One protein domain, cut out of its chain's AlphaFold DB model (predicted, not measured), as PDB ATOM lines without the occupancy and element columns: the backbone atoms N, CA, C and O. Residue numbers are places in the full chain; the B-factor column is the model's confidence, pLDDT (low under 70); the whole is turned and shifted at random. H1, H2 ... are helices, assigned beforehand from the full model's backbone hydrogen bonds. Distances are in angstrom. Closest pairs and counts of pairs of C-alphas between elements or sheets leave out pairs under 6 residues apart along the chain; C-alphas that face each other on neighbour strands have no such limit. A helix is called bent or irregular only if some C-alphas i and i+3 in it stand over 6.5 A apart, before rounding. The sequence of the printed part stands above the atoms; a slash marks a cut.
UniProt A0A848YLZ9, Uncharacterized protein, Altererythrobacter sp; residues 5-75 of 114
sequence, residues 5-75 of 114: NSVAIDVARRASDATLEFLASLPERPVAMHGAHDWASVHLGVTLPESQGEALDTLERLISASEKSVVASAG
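This is residues 5 to 75 of the 114 residues of an uncharacterized protein of Altererythrobacter sp (UniProt A0A848YLZ9). Three helices lie side by side in one flat, rather open layer: H3 is in the middle, with the long H1 along one side of it and the short H2 along the other. H1 and H3 run the same way and H2 runs against them; the link from H1 to H2 passes round one end of the layer, and at the other end residues 45 to 53 stick out as a free loop before H3 folds back between the two. After H3, residues 70 to 75 turn toward the end of H1. The printed part has 71 residues with three named helices, in the order H1, H2, H3, and no named strand; its class is all helix. It is only just loose, close to compact, with a radius of gyration of the C-alphas of 13.8 A and spans of 36 by 27 by 12 A.

The longest helix, H1, residues 5 to 25, touches H3, residues 55 to 69. Their closest C-alphas, those of Val 11 and Leu 56, are 5.6 A apart. These two helices run the same way at a shallow tilt of 14 degrees. H3 also touches H2, residues 36 to 44, and the closest C-alphas, those of Ala 36 and Ser 69, are 4.6 A apart. H2 and H3 form a helical hairpin, running opposite ways at a shallow tilt of 18 degrees. H1 and H2 are apart. Every O i to N i+4 pair is within hydrogen-bond range in H1 and H2, and 9 of 11 are in H3.

H1 begins at C-alpha 5, at (122.372, 140.448, 123.504), and ends at C-alpha 25, at (124.495, 170.861, 124.200), 30.5 A from first to last C-alpha. H2 measures 11.6 A between C-alphas 36 and 44. H3 measures 21.0 A and ends at C-alpha 69, at (110.932, 168.356, 119.297). H3 is irregular, but only just: C-alphas 65 and 68 are 6.9 A apart, and its line is a rough one.

The outline is flat, and the two C-alphas farthest apart, those of Pro 27 and Glu 50, are 40.5 A from each other. Residues 45 to 53 stand free; without them the body spans 38 by 27 by 12 A. The links from H1 to H2 and from H2 to H3 have 10 residues each and are short. The printed part has no cut. Its mean pLDDT is 93.1, and no printed residue is under 70.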
ATOM      1  N   ASN A   5     121.614 139.675 122.534       79.31
ATOM      2  CA  ASN A   5     122.372 140.448 123.504       79.31
ATOM      3  C   ASN A   5     123.306 141.487 122.859       79.31
ATOM      4  O   ASN A   5     123.498 142.557 123.428       79.31
ATOM      5  N   SER A   6     123.868 141.226 121.671       86.69
ATOM      6  CA  SER A   6     124.707 142.228 121.001       86.69
ATOM      7  C   SER A   6     123.874 143.379 120.432       86.69
ATOM      8  O   SER A   6     124.299 144.523 120.535       86.69
ATOM      9  N   VAL A   7     122.652 143.111 119.944       90.94
ATOM     10  CA  VAL A   7     121.721 144.176 119.518       90.94
ATOM     11  C   VAL A   7     121.357 145.091 120.690       90.94
ATOM     12  O   VAL A   7     121.436 146.310 120.560       90.94
ATOM     13  N   ALA A   8     121.014 144.523 121.851       91.75
ATOM     14  CA  ALA A   8     120.687 145.309 123.042       91.75
ATOM     15  C   ALA A   8     121.860 146.198 123.496       91.75
ATOM     16  O   ALA A   8     121.660 147.370 123.809       91.75
ATOM     17  N   ILE A   9     123.088 145.666 123.477       94.31
ATOM     18  CA  ILE A   9     124.304 146.424 123.806       94.31
ATOM     19  C   ILE A   9     124.509 147.595 122.837       94.31
ATOM     20  O   ILE A   9     124.816 148.702 123.279       94.31
ATOM     21  N   ASP A  10     124.346 147.368 121.535       95.50
ATOM     22  CA  ASP A  10     124.579 148.402 120.524       95.50
ATOM     23  C   ASP A  10     123.525 149.515 120.594       95.50
ATOM     24  O   ASP A  10     123.876 150.697 120.575       95.50
ATOM     25  N   VAL A  11     122.252 149.155 120.787       96.00
ATOM     26  CA  VAL A  11     121.154 150.110 121.012       96.00
ATOM     27  C   VAL A  11     121.391 150.920 122.291       96.00
ATOM     28  O   VAL A  11     121.292 152.147 122.271       96.00
ATOM     29  N   ALA A  12     121.761 150.265 123.397       95.81
ATOM     30  CA  ALA A  12     122.032 150.943 124.665       95.81
ATOM     31  C   ALA A  12     123.228 151.905 124.571       95.81
ATOM     32  O   ALA A  12     123.174 153.014 125.111       95.81
ATOM     33  N   ARG A  13     124.294 151.516 123.856       96.38
ATOM     34  CA  ARG A  13     125.453 152.384 123.603       96.38
ATOM     35  C   ARG A  13     125.037 153.622 122.819       96.38
ATOM     36  O   ARG A  13     125.264 154.733 123.284       96.38
ATOM     37  N   ARG A  14     124.340 153.438 121.696       97.50
ATOM     38  CA  ARG A  14     123.901 154.548 120.847       97.50
ATOM     39  C   ARG A  14     122.969 155.521 121.575       97.50
ATOM     40  O   ARG A  14     123.121 156.735 121.440       97.50
ATOM     41  N   ALA A  15     122.030 155.006 122.369       96.88
ATOM     42  CA  ALA A  15     121.144 155.830 123.191       96.88
ATOM     43  C   ALA A  15     121.917 156.619 124.263       96.88
ATOM     44  O   ALA A  15     121.599 157.782 124.537       96.88
ATOM     45  N   SER A  16     122.950 156.007 124.850       96.12
ATOM     46  CA  SER A  16     123.837 156.676 125.806       96.12
ATOM     47  C   SER A  16     124.609 157.810 125.132       96.12
ATOM     48  O   SER A  16     124.619 158.919 125.658       96.12
ATOM     49  N   ASP A  17     125.163 157.574 123.942       97.12
ATOM     50  CA  ASP A  17     125.878 158.593 123.167       97.12
ATOM     51  C   ASP A  17     124.966 159.793 122.847       97.12
ATOM     52  O   ASP A  17     125.309 160.929 123.172       97.12
ATOM     53  N   ALA A  18     123.748 159.548 122.344       96.69
ATOM     54  CA  ALA A  18     122.759 160.607 122.089       96.69
ATOM     55  C   ALA A  18     122.390 161.399 123.356       96.69
ATOM     56  O   ALA A  18     122.191 162.615 123.321       96.69
ATOM     57  N   THR A  19     122.300 160.714 124.499       94.62
ATOM     58  CA  THR A  19     122.026 161.353 125.793       94.62
ATOM     59  C   THR A  19     123.173 162.277 126.196       94.62
ATOM     60  O   THR A  19     122.932 163.405 126.627       94.62
ATOM     61  N   LEU A  20     124.421 161.827 126.041       95.62
ATOM     62  CA  LEU A  20     125.607 162.626 126.343       95.62
ATOM     63  C   LEU A  20     125.709 163.849 125.423       95.62
ATOM     64  O   LEU A  20     125.954 164.951 125.912       95.62
ATOM     65  N   GLU A  21     125.445 163.682 124.126       95.88
ATOM     66  CA  GLU A  21     125.377 164.777 123.149       95.88
ATOM     67  C   GLU A  21     124.325 165.826 123.546       95.88
ATOM     68  O   GLU A  21     124.613 167.027 123.581       95.88
ATOM     69  N   PHE A  22     123.118 165.387 123.920       94.06
ATOM     70  CA  PHE A  22     122.057 166.281 124.385       94.06
ATOM     71  C   PHE A  22     122.480 167.066 125.630       94.06
ATOM     72  O   PHE A  22     122.378 168.295 125.635       94.06
ATOM     73  N   LEU A  23     122.990 166.384 126.661       93.75
ATOM     74  CA  LEU A  23     123.431 167.021 127.905       93.75
ATOM     75  C   LEU A  23     124.565 168.025 127.661       93.75
ATOM     76  O   LEU A  23     124.521 169.131 128.203       93.75
ATOM     77  N   ALA A  24     125.536 167.679 126.813       95.75
ATOM     78  CA  ALA A  24     126.640 168.560 126.439       95.75
ATOM     79  C   ALA A  24     126.167 169.816 125.688       95.75
ATOM     80  O   ALA A  24     126.779 170.874 125.816       95.75
ATOM     81  N   SER A  25     125.061 169.727 124.942       94.94
ATOM     82  CA  SER A  25     124.495 170.861 124.200       94.94
ATOM     83  C   SER A  25     123.726 171.863 125.072       94.94
ATOM     84  O   SER A  25     123.548 173.014 124.668       94.94
ATOM     85  N   LEU A  26     123.264 171.457 126.264       93.62
ATOM     86  CA  LEU A  26     122.367 172.257 127.110       93.62
ATOM     87  C   LEU A  26     122.847 173.689 127.403       93.62
ATOM     88  O   LEU A  26     121.982 174.565 127.472       93.62
ATOM     89  N   PRO A  27     124.151 173.996 127.563       94.44
ATOM     90  CA  PRO A  27     124.607 175.367 127.786       94.44
ATOM     91  C   PRO A  27     124.255 176.335 126.652       94.44
ATOM     92  O   PRO A  27     123.898 177.468 126.950       94.44
ATOM     93  N   GLU A  28     124.215 175.885 125.398       94.56
ATOM     94  CA  GLU A  28     123.996 176.757 124.230       94.56
ATOM     95  C   GLU A  28     122.677 176.472 123.495       94.56
ATOM     96  O   GLU A  28     122.166 177.306 122.747       94.56
ATOM     97  N   ARG A  29     122.072 175.298 123.715       93.56
ATOM     98  CA  ARG A  29     120.845 174.878 123.027       93.56
ATOM     99  C   ARG A  29     119.649 175.789 123.372       93.56
ATOM    100  O   ARG A  29     119.423 176.087 124.551       93.56
ATOM    101  N   PRO A  30     118.815 176.192 122.394       94.25
ATOM    102  CA  PRO A  30     117.539 176.842 122.678       94.25
ATOM    103  C   PRO A  30     116.642 175.967 123.558       94.25
ATOM    104  O   PRO A  30     116.588 174.749 123.406       94.25
ATOM    105  N   VAL A  31     115.896 176.596 124.462       93.38
ATOM    106  CA  VAL A  31     114.981 175.885 125.366       93.38
ATOM    107  C   VAL A  31     113.902 175.122 124.594       93.38
ATOM    108  O   VAL A  31     113.606 173.974 124.909       93.38
ATOM    109  N   ALA A  32     113.345 175.746 123.560       93.38
ATOM    110  CA  ALA A  32     112.456 175.122 122.595       93.38
ATOM    111  C   ALA A  32     112.782 175.669 121.203       93.38
ATOM    112  O   ALA A  32     113.101 176.852 121.055       93.38
ATOM    113  N   MET A  33     112.706 174.812 120.186       91.38
ATOM    114  CA  MET A  33     112.904 175.216 118.796       91.38
ATOM    115  C   MET A  33     111.599 175.784 118.228       91.38
ATOM    116  O   MET A  33     110.505 175.313 118.549       91.38
ATOM    117  N   HIS A  34     111.697 176.783 117.352       91.69
ATOM    118  CA  HIS A  34     110.533 177.254 116.605       91.69
ATOM    119  C   HIS A  34     109.985 176.121 115.719       91.69
ATOM    120  O   HIS A  34     110.761 175.418 115.071       91.69
ATOM    121  N   GLY A  35     108.663 175.920 115.714       93.56
ATOM    122  CA  GLY A  35     108.022 174.832 114.966       93.56
ATOM    123  C   GLY A  35     108.234 173.425 115.549       93.56
ATOM    124  O   GLY A  35     107.992 172.445 114.853       93.56
ATOM    125  N   ALA A  36     108.678 173.297 116.808       92.38
ATOM    126  CA  ALA A  36     108.921 172.001 117.457       92.38
ATOM    127  C   ALA A  36     107.708 171.051 117.420       92.38
ATOM    128  O   ALA A  36     107.877 169.852 117.210       92.38
ATOM    129  N   HIS A  37     106.496 171.591 117.599       92.44
ATOM    130  CA  HIS A  37     105.254 170.821 117.522       92.44
ATOM    131  C   HIS A  37     105.047 170.229 116.124       92.44
ATOM    132  O   HIS A  37     104.926 169.017 115.990       92.44
ATOM    133  N   ASP A  38     105.082 171.066 115.086       94.81
ATOM    134  CA  ASP A  38     104.857 170.625 113.705       94.81
ATOM    135  C   ASP A  38     105.935 169.631 113.261       94.81
ATOM    136  O   ASP A  38     105.638 168.627 112.616       94.81
ATOM    137  N   TRP A  39     107.186 169.853 113.682       94.44
ATOM    138  CA  TRP A  39     108.267 168.891 113.491       94.44
ATOM    139  C   TRP A  39     107.937 167.534 114.120       94.44
ATOM    140  O   TRP A  39     108.062 166.510 113.449       94.44
ATOM    141  N   ALA A  40     107.497 167.520 115.383       93.25
ATOM    142  CA  ALA A  40     107.107 166.295 116.070       93.25
ATOM    143  C   ALA A  40     105.937 165.603 115.362       93.25
ATOM    144  O   ALA A  40     105.995 164.398 115.140       93.25
ATOM    145  N   SER A  41     104.908 166.350 114.949       93.12
ATOM    146  CA  SER A  41     103.762 165.798 114.222       93.12
ATOM    147  C   SER A  41     104.180 165.127 112.915       93.12
ATOM    148  O   SER A  41     103.709 164.034 112.624       93.12
ATOM    149  N   VAL A  42     105.095 165.732 112.153       94.00
ATOM    150  CA  VAL A  42     105.589 165.155 110.892       94.00
ATOM    151  C   VAL A  42     106.423 163.891 111.123       94.00
ATOM    152  O   VAL A  42     106.274 162.925 110.381       94.00
ATOM    153  N   HIS A  43     107.296 163.877 112.136       92.88
ATOM    154  CA  HIS A  43     108.275 162.793 112.311       92.88
ATOM    155  C   HIS A  43     107.794 161.654 113.222       92.88
ATOM    156  O   HIS A  43     108.268 160.529 113.087       92.88
ATOM    157  N   LEU A  44     106.865 161.925 114.143       91.00
ATOM    158  CA  LEU A  44     106.314 160.944 115.088       91.00
ATOM    159  C   LEU A  44     104.848 160.596 114.805       91.00
ATOM    160  O   LEU A  44     104.364 159.585 115.301       91.00
ATOM    161  N   GLY A  45     104.139 161.385 113.990       90.94
ATOM    162  CA  GLY A  45     102.755 161.124 113.575       90.94
ATOM    163  C   GLY A  45     102.623 160.069 112.472       90.94
ATOM    164  O   GLY A  45     101.763 160.194 111.603       90.94
ATOM    165  N   VAL A  46     103.493 159.058 112.469       88.94
ATOM    166  CA  VAL A  46     103.494 157.971 111.482       88.94
ATOM    167  C   VAL A  46     102.602 156.817 111.938       88.94
ATOM    168  O   VAL A  46     102.446 156.564 113.132       88.94
ATOM    169  N   THR A  47     102.027 156.075 110.990       92.19
ATOM    170  CA  THR A  47     101.339 154.814 111.302       92.19
ATOM    171  C   THR A  47     102.351 153.791 111.814       92.19
ATOM    172  O   THR A  47     103.426 153.631 111.232       92.19
ATOM    173  N   LEU A  48     102.011 153.090 112.900       91.62
ATOM    174  CA  LEU A  48     102.847 152.008 113.414       91.62
ATOM    175  C   LEU A  48     102.975 150.890 112.362       91.62
ATOM    176  O   LEU A  48     101.968 150.522 111.754       91.62
ATOM    177  N   PRO A  49     104.187 150.354 112.133       89.75
ATOM    178  CA  PRO A  49     104.399 149.306 111.145       89.75
ATOM    179  C   PRO A  49     103.712 147.996 111.557       89.75
ATOM    180  O   PRO A  49     103.654 147.658 112.738       89.75
ATOM    181  N   GLU A  50     103.224 147.240 110.572       94.12
ATOM    182  CA  GLU A  50     102.571 145.935 110.788       94.12
ATOM    183  C   GLU A  50     103.565 144.813 111.128       94.12
ATOM    184  O   GLU A  50     103.182 143.762 111.640       94.12
ATOM    185  N   SER A  51     104.849 145.029 110.848       92.69
ATOM    186  CA  SER A  51     105.936 144.095 111.119       92.69
ATOM    187  C   SER A  51     107.018 144.730 111.989       92.69
ATOM    188  O   SER A  51     107.141 145.952 112.097       92.69
ATOM    189  N   GLN A  52     107.817 143.873 112.626       89.38
ATOM    190  CA  GLN A  52     108.976 144.307 113.402       89.38
ATOM    191  C   GLN A  52     110.025 144.939 112.477       89.38
ATOM    192  O   GLN A  52     110.274 144.441 111.379       89.38
ATOM    193  N   GLY A  53     110.635 146.030 112.940       88.94
ATOM    194  CA  GLY A  53     111.788 146.660 112.302       88.94
ATOM    195  C   GLY A  53     113.064 146.450 113.112       88.94
ATOM    196  O   GLY A  53     113.022 145.971 114.246       88.94
ATOM    197  N   GLU A  54     114.197 146.851 112.542       93.31
ATOM    198  CA  GLU A  54     115.478 146.829 113.246       93.31
ATOM    199  C   GLU A  54     115.460 147.798 114.438       93.31
ATOM    200  O   GLU A  54     114.999 148.944 114.347       93.31
ATOM    201  N   ALA A  55     115.966 147.333 115.582       94.25
ATOM    202  CA  ALA A  55     115.916 148.094 116.829       94.25
ATOM    203  C   ALA A  55     116.738 149.388 116.745       94.25
ATOM    204  O   ALA A  55     116.298 150.435 117.221       94.25
ATOM    205  N   LEU A  56     117.906 149.326 116.096       95.75
ATOM    206  CA  LEU A  56     118.769 150.488 115.911       95.75
ATOM    207  C   LEU A  56     118.117 151.521 114.984       95.75
ATOM    208  O   LEU A  56     118.053 152.689 115.347       95.75
ATOM    209  N   ASP A  57     117.535 151.095 113.862       94.56
ATOM    210  CA  ASP A  57     116.813 151.993 112.949       94.56
ATOM    211  C   ASP A  57     115.637 152.687 113.645       94.56
ATOM    212  O   ASP A  57     115.369 153.870 113.427       94.56
ATOM    213  N   THR A  58     114.931 151.955 114.509       94.31
ATOM    214  CA  THR A  58     113.846 152.513 115.321       94.31
ATOM    215  C   THR A  58     114.374 153.568 116.294       94.31
ATOM    216  O   THR A  58     113.803 154.655 116.384       94.31
ATOM    217  N   LEU A  59     115.484 153.286 116.983       96.25
ATOM    218  CA  LEU A  59     116.129 154.243 117.880       96.25
ATOM    219  C   LEU A  59     116.606 155.497 117.127       96.25
ATOM    220  O   LEU A  59     116.350 156.605 117.591       96.25
ATOM    221  N   GLU A  60     117.234 155.354 115.958       96.38
ATOM    222  CA  GLU A  60     117.695 156.497 115.157       96.38
ATOM    223  C   GLU A  60     116.540 157.399 114.716       96.38
ATOM    224  O   GLU A  60     116.657 158.625 114.757       96.38
ATOM    225  N   ARG A  61     115.390 156.819 114.354       93.69
ATOM    226  CA  ARG A  61     114.185 157.599 114.034       93.69
ATOM    227  C   ARG A  61     113.716 158.421 115.229       93.69
ATOM    228  O   ARG A  61     113.377 159.590 115.059       93.69
ATOM    229  N   LEU A  62     113.727 157.837 116.431       94.69
ATOM    230  CA  LEU A  62     113.383 158.558 117.658       94.69
ATOM    231  C   LEU A  62     114.384 159.685 117.940       94.69
ATOM    232  O   LEU A  62     113.963 160.808 118.214       94.69
ATOM    233  N   ILE A  63     115.686 159.417 117.818       96.25
ATOM    234  CA  ILE A  63     116.739 160.418 118.025       96.25
ATOM    235  C   ILE A  63     116.583 161.571 117.024       96.25
ATOM    236  O   ILE A  63     116.515 162.727 117.441       96.25
ATOM    237  N   SER A  64     116.425 161.284 115.733       93.88
ATOM    238  CA  SER A  64     116.255 162.311 114.696       93.88
ATOM    239  C   SER A  64     114.983 163.143 114.905       93.88
ATOM    240  O   SER A  64     115.012 164.376 114.868       93.88
ATOM    241  N   ALA A  65     113.860 162.498 115.231       92.56
ATOM    242  CA  ALA A  65     112.630 163.211 115.559       92.56
ATOM    243  C   ALA A  65     112.803 164.124 116.787       92.56
ATOM    244  O   ALA A  65     112.219 165.213 116.842       92.56
ATOM    245  N   SER A  66     113.632 163.717 117.751       90.56
ATOM    246  CA  SER A  66     113.893 164.447 118.995       90.56
ATOM    247  C   SER A  66     114.726 165.727 118.809       90.56
ATOM    248  O   SER A  66     114.589 166.664 119.601       90.56
ATOM    249  N   GLU A  67     115.503 165.837 117.721       86.81
ATOM    250  CA  GLU A  67     116.452 166.938 117.476       86.81
ATOM    251  C   GLU A  67     115.831 168.329 117.627       86.81
ATOM    252  O   GLU A  67     116.449 169.227 118.208       86.81
ATOM    253  N   LYS A  68     114.594 168.505 117.145       89.50
ATOM    254  CA  LYS A  68     113.849 169.772 117.230       89.50
ATOM    255  C   LYS A  68     112.604 169.709 118.108       89.50
ATOM    256  O   LYS A  68     112.056 170.762 118.417       89.50
ATOM    257  N   SER A  69     112.163 168.520 118.514       92.00
ATOM    258  CA  SER A  69     110.932 168.356 119.297       92.00
ATOM    259  C   SER A  69     111.159 168.289 120.810       92.00
ATOM    260  O   SER A  69     110.219 168.505 121.572       92.00
ATOM    261  N   VAL A  70     112.395 168.055 121.269       93.44
ATOM    262  CA  VAL A  70     112.707 168.003 122.706       93.44
ATOM    263  C   VAL A  70     112.922 169.397 123.285       93.44
ATOM    264  O   VAL A  70     113.834 170.129 122.881       93.44
ATOM    265  N   VAL A  71     112.109 169.717 124.295       93.75
ATOM    266  CA  VAL A  71     112.265 170.890 125.161       93.75
ATOM    267  C   VAL A  71     113.416 170.648 126.138       93.75
ATOM    268  O   VAL A  71     113.420 169.671 126.885       93.75
ATOM    269  N   ALA A  72     114.388 171.556 126.168       92.88
ATOM    270  CA  ALA A  72     115.588 171.462 126.995       92.88
ATOM    271  C   ALA A  72     115.338 171.887 128.458       92.88
ATOM    272  O   ALA A  72     116.034 172.748 128.998       92.88
ATOM    273  N   SER A  73     114.345 171.282 129.116       91.94
ATOM    274  CA  SER A  73     113.971 171.596 130.506       91.94
ATOM    275  C   SER A  73     115.024 171.194 131.543       91.94
ATOM    276  O   SER A  73     115.028 171.718 132.651       91.94
ATOM    277  N   ALA A  74     115.946 170.296 131.182       90.12
ATOM    278  CA  ALA A  74     117.095 169.940 132.013       90.12
ATOM    279  C   ALA A  74     118.167 171.050 132.076       90.12
ATOM    280  O   ALA A  74     119.045 170.998 132.934       90.12
ATOM    281  N   GLY A  75     118.122 172.035 131.171       88.19
ATOM    282  CA  GLY A  75     119.033 173.177 131.169       88.19
ATOM    283  C   GLY A  75     118.575 174.301 132.104       88.19
ATOM    284  O   GLY A  75     117.387 174.480 132.356       88.19
TER     285      GLY A  75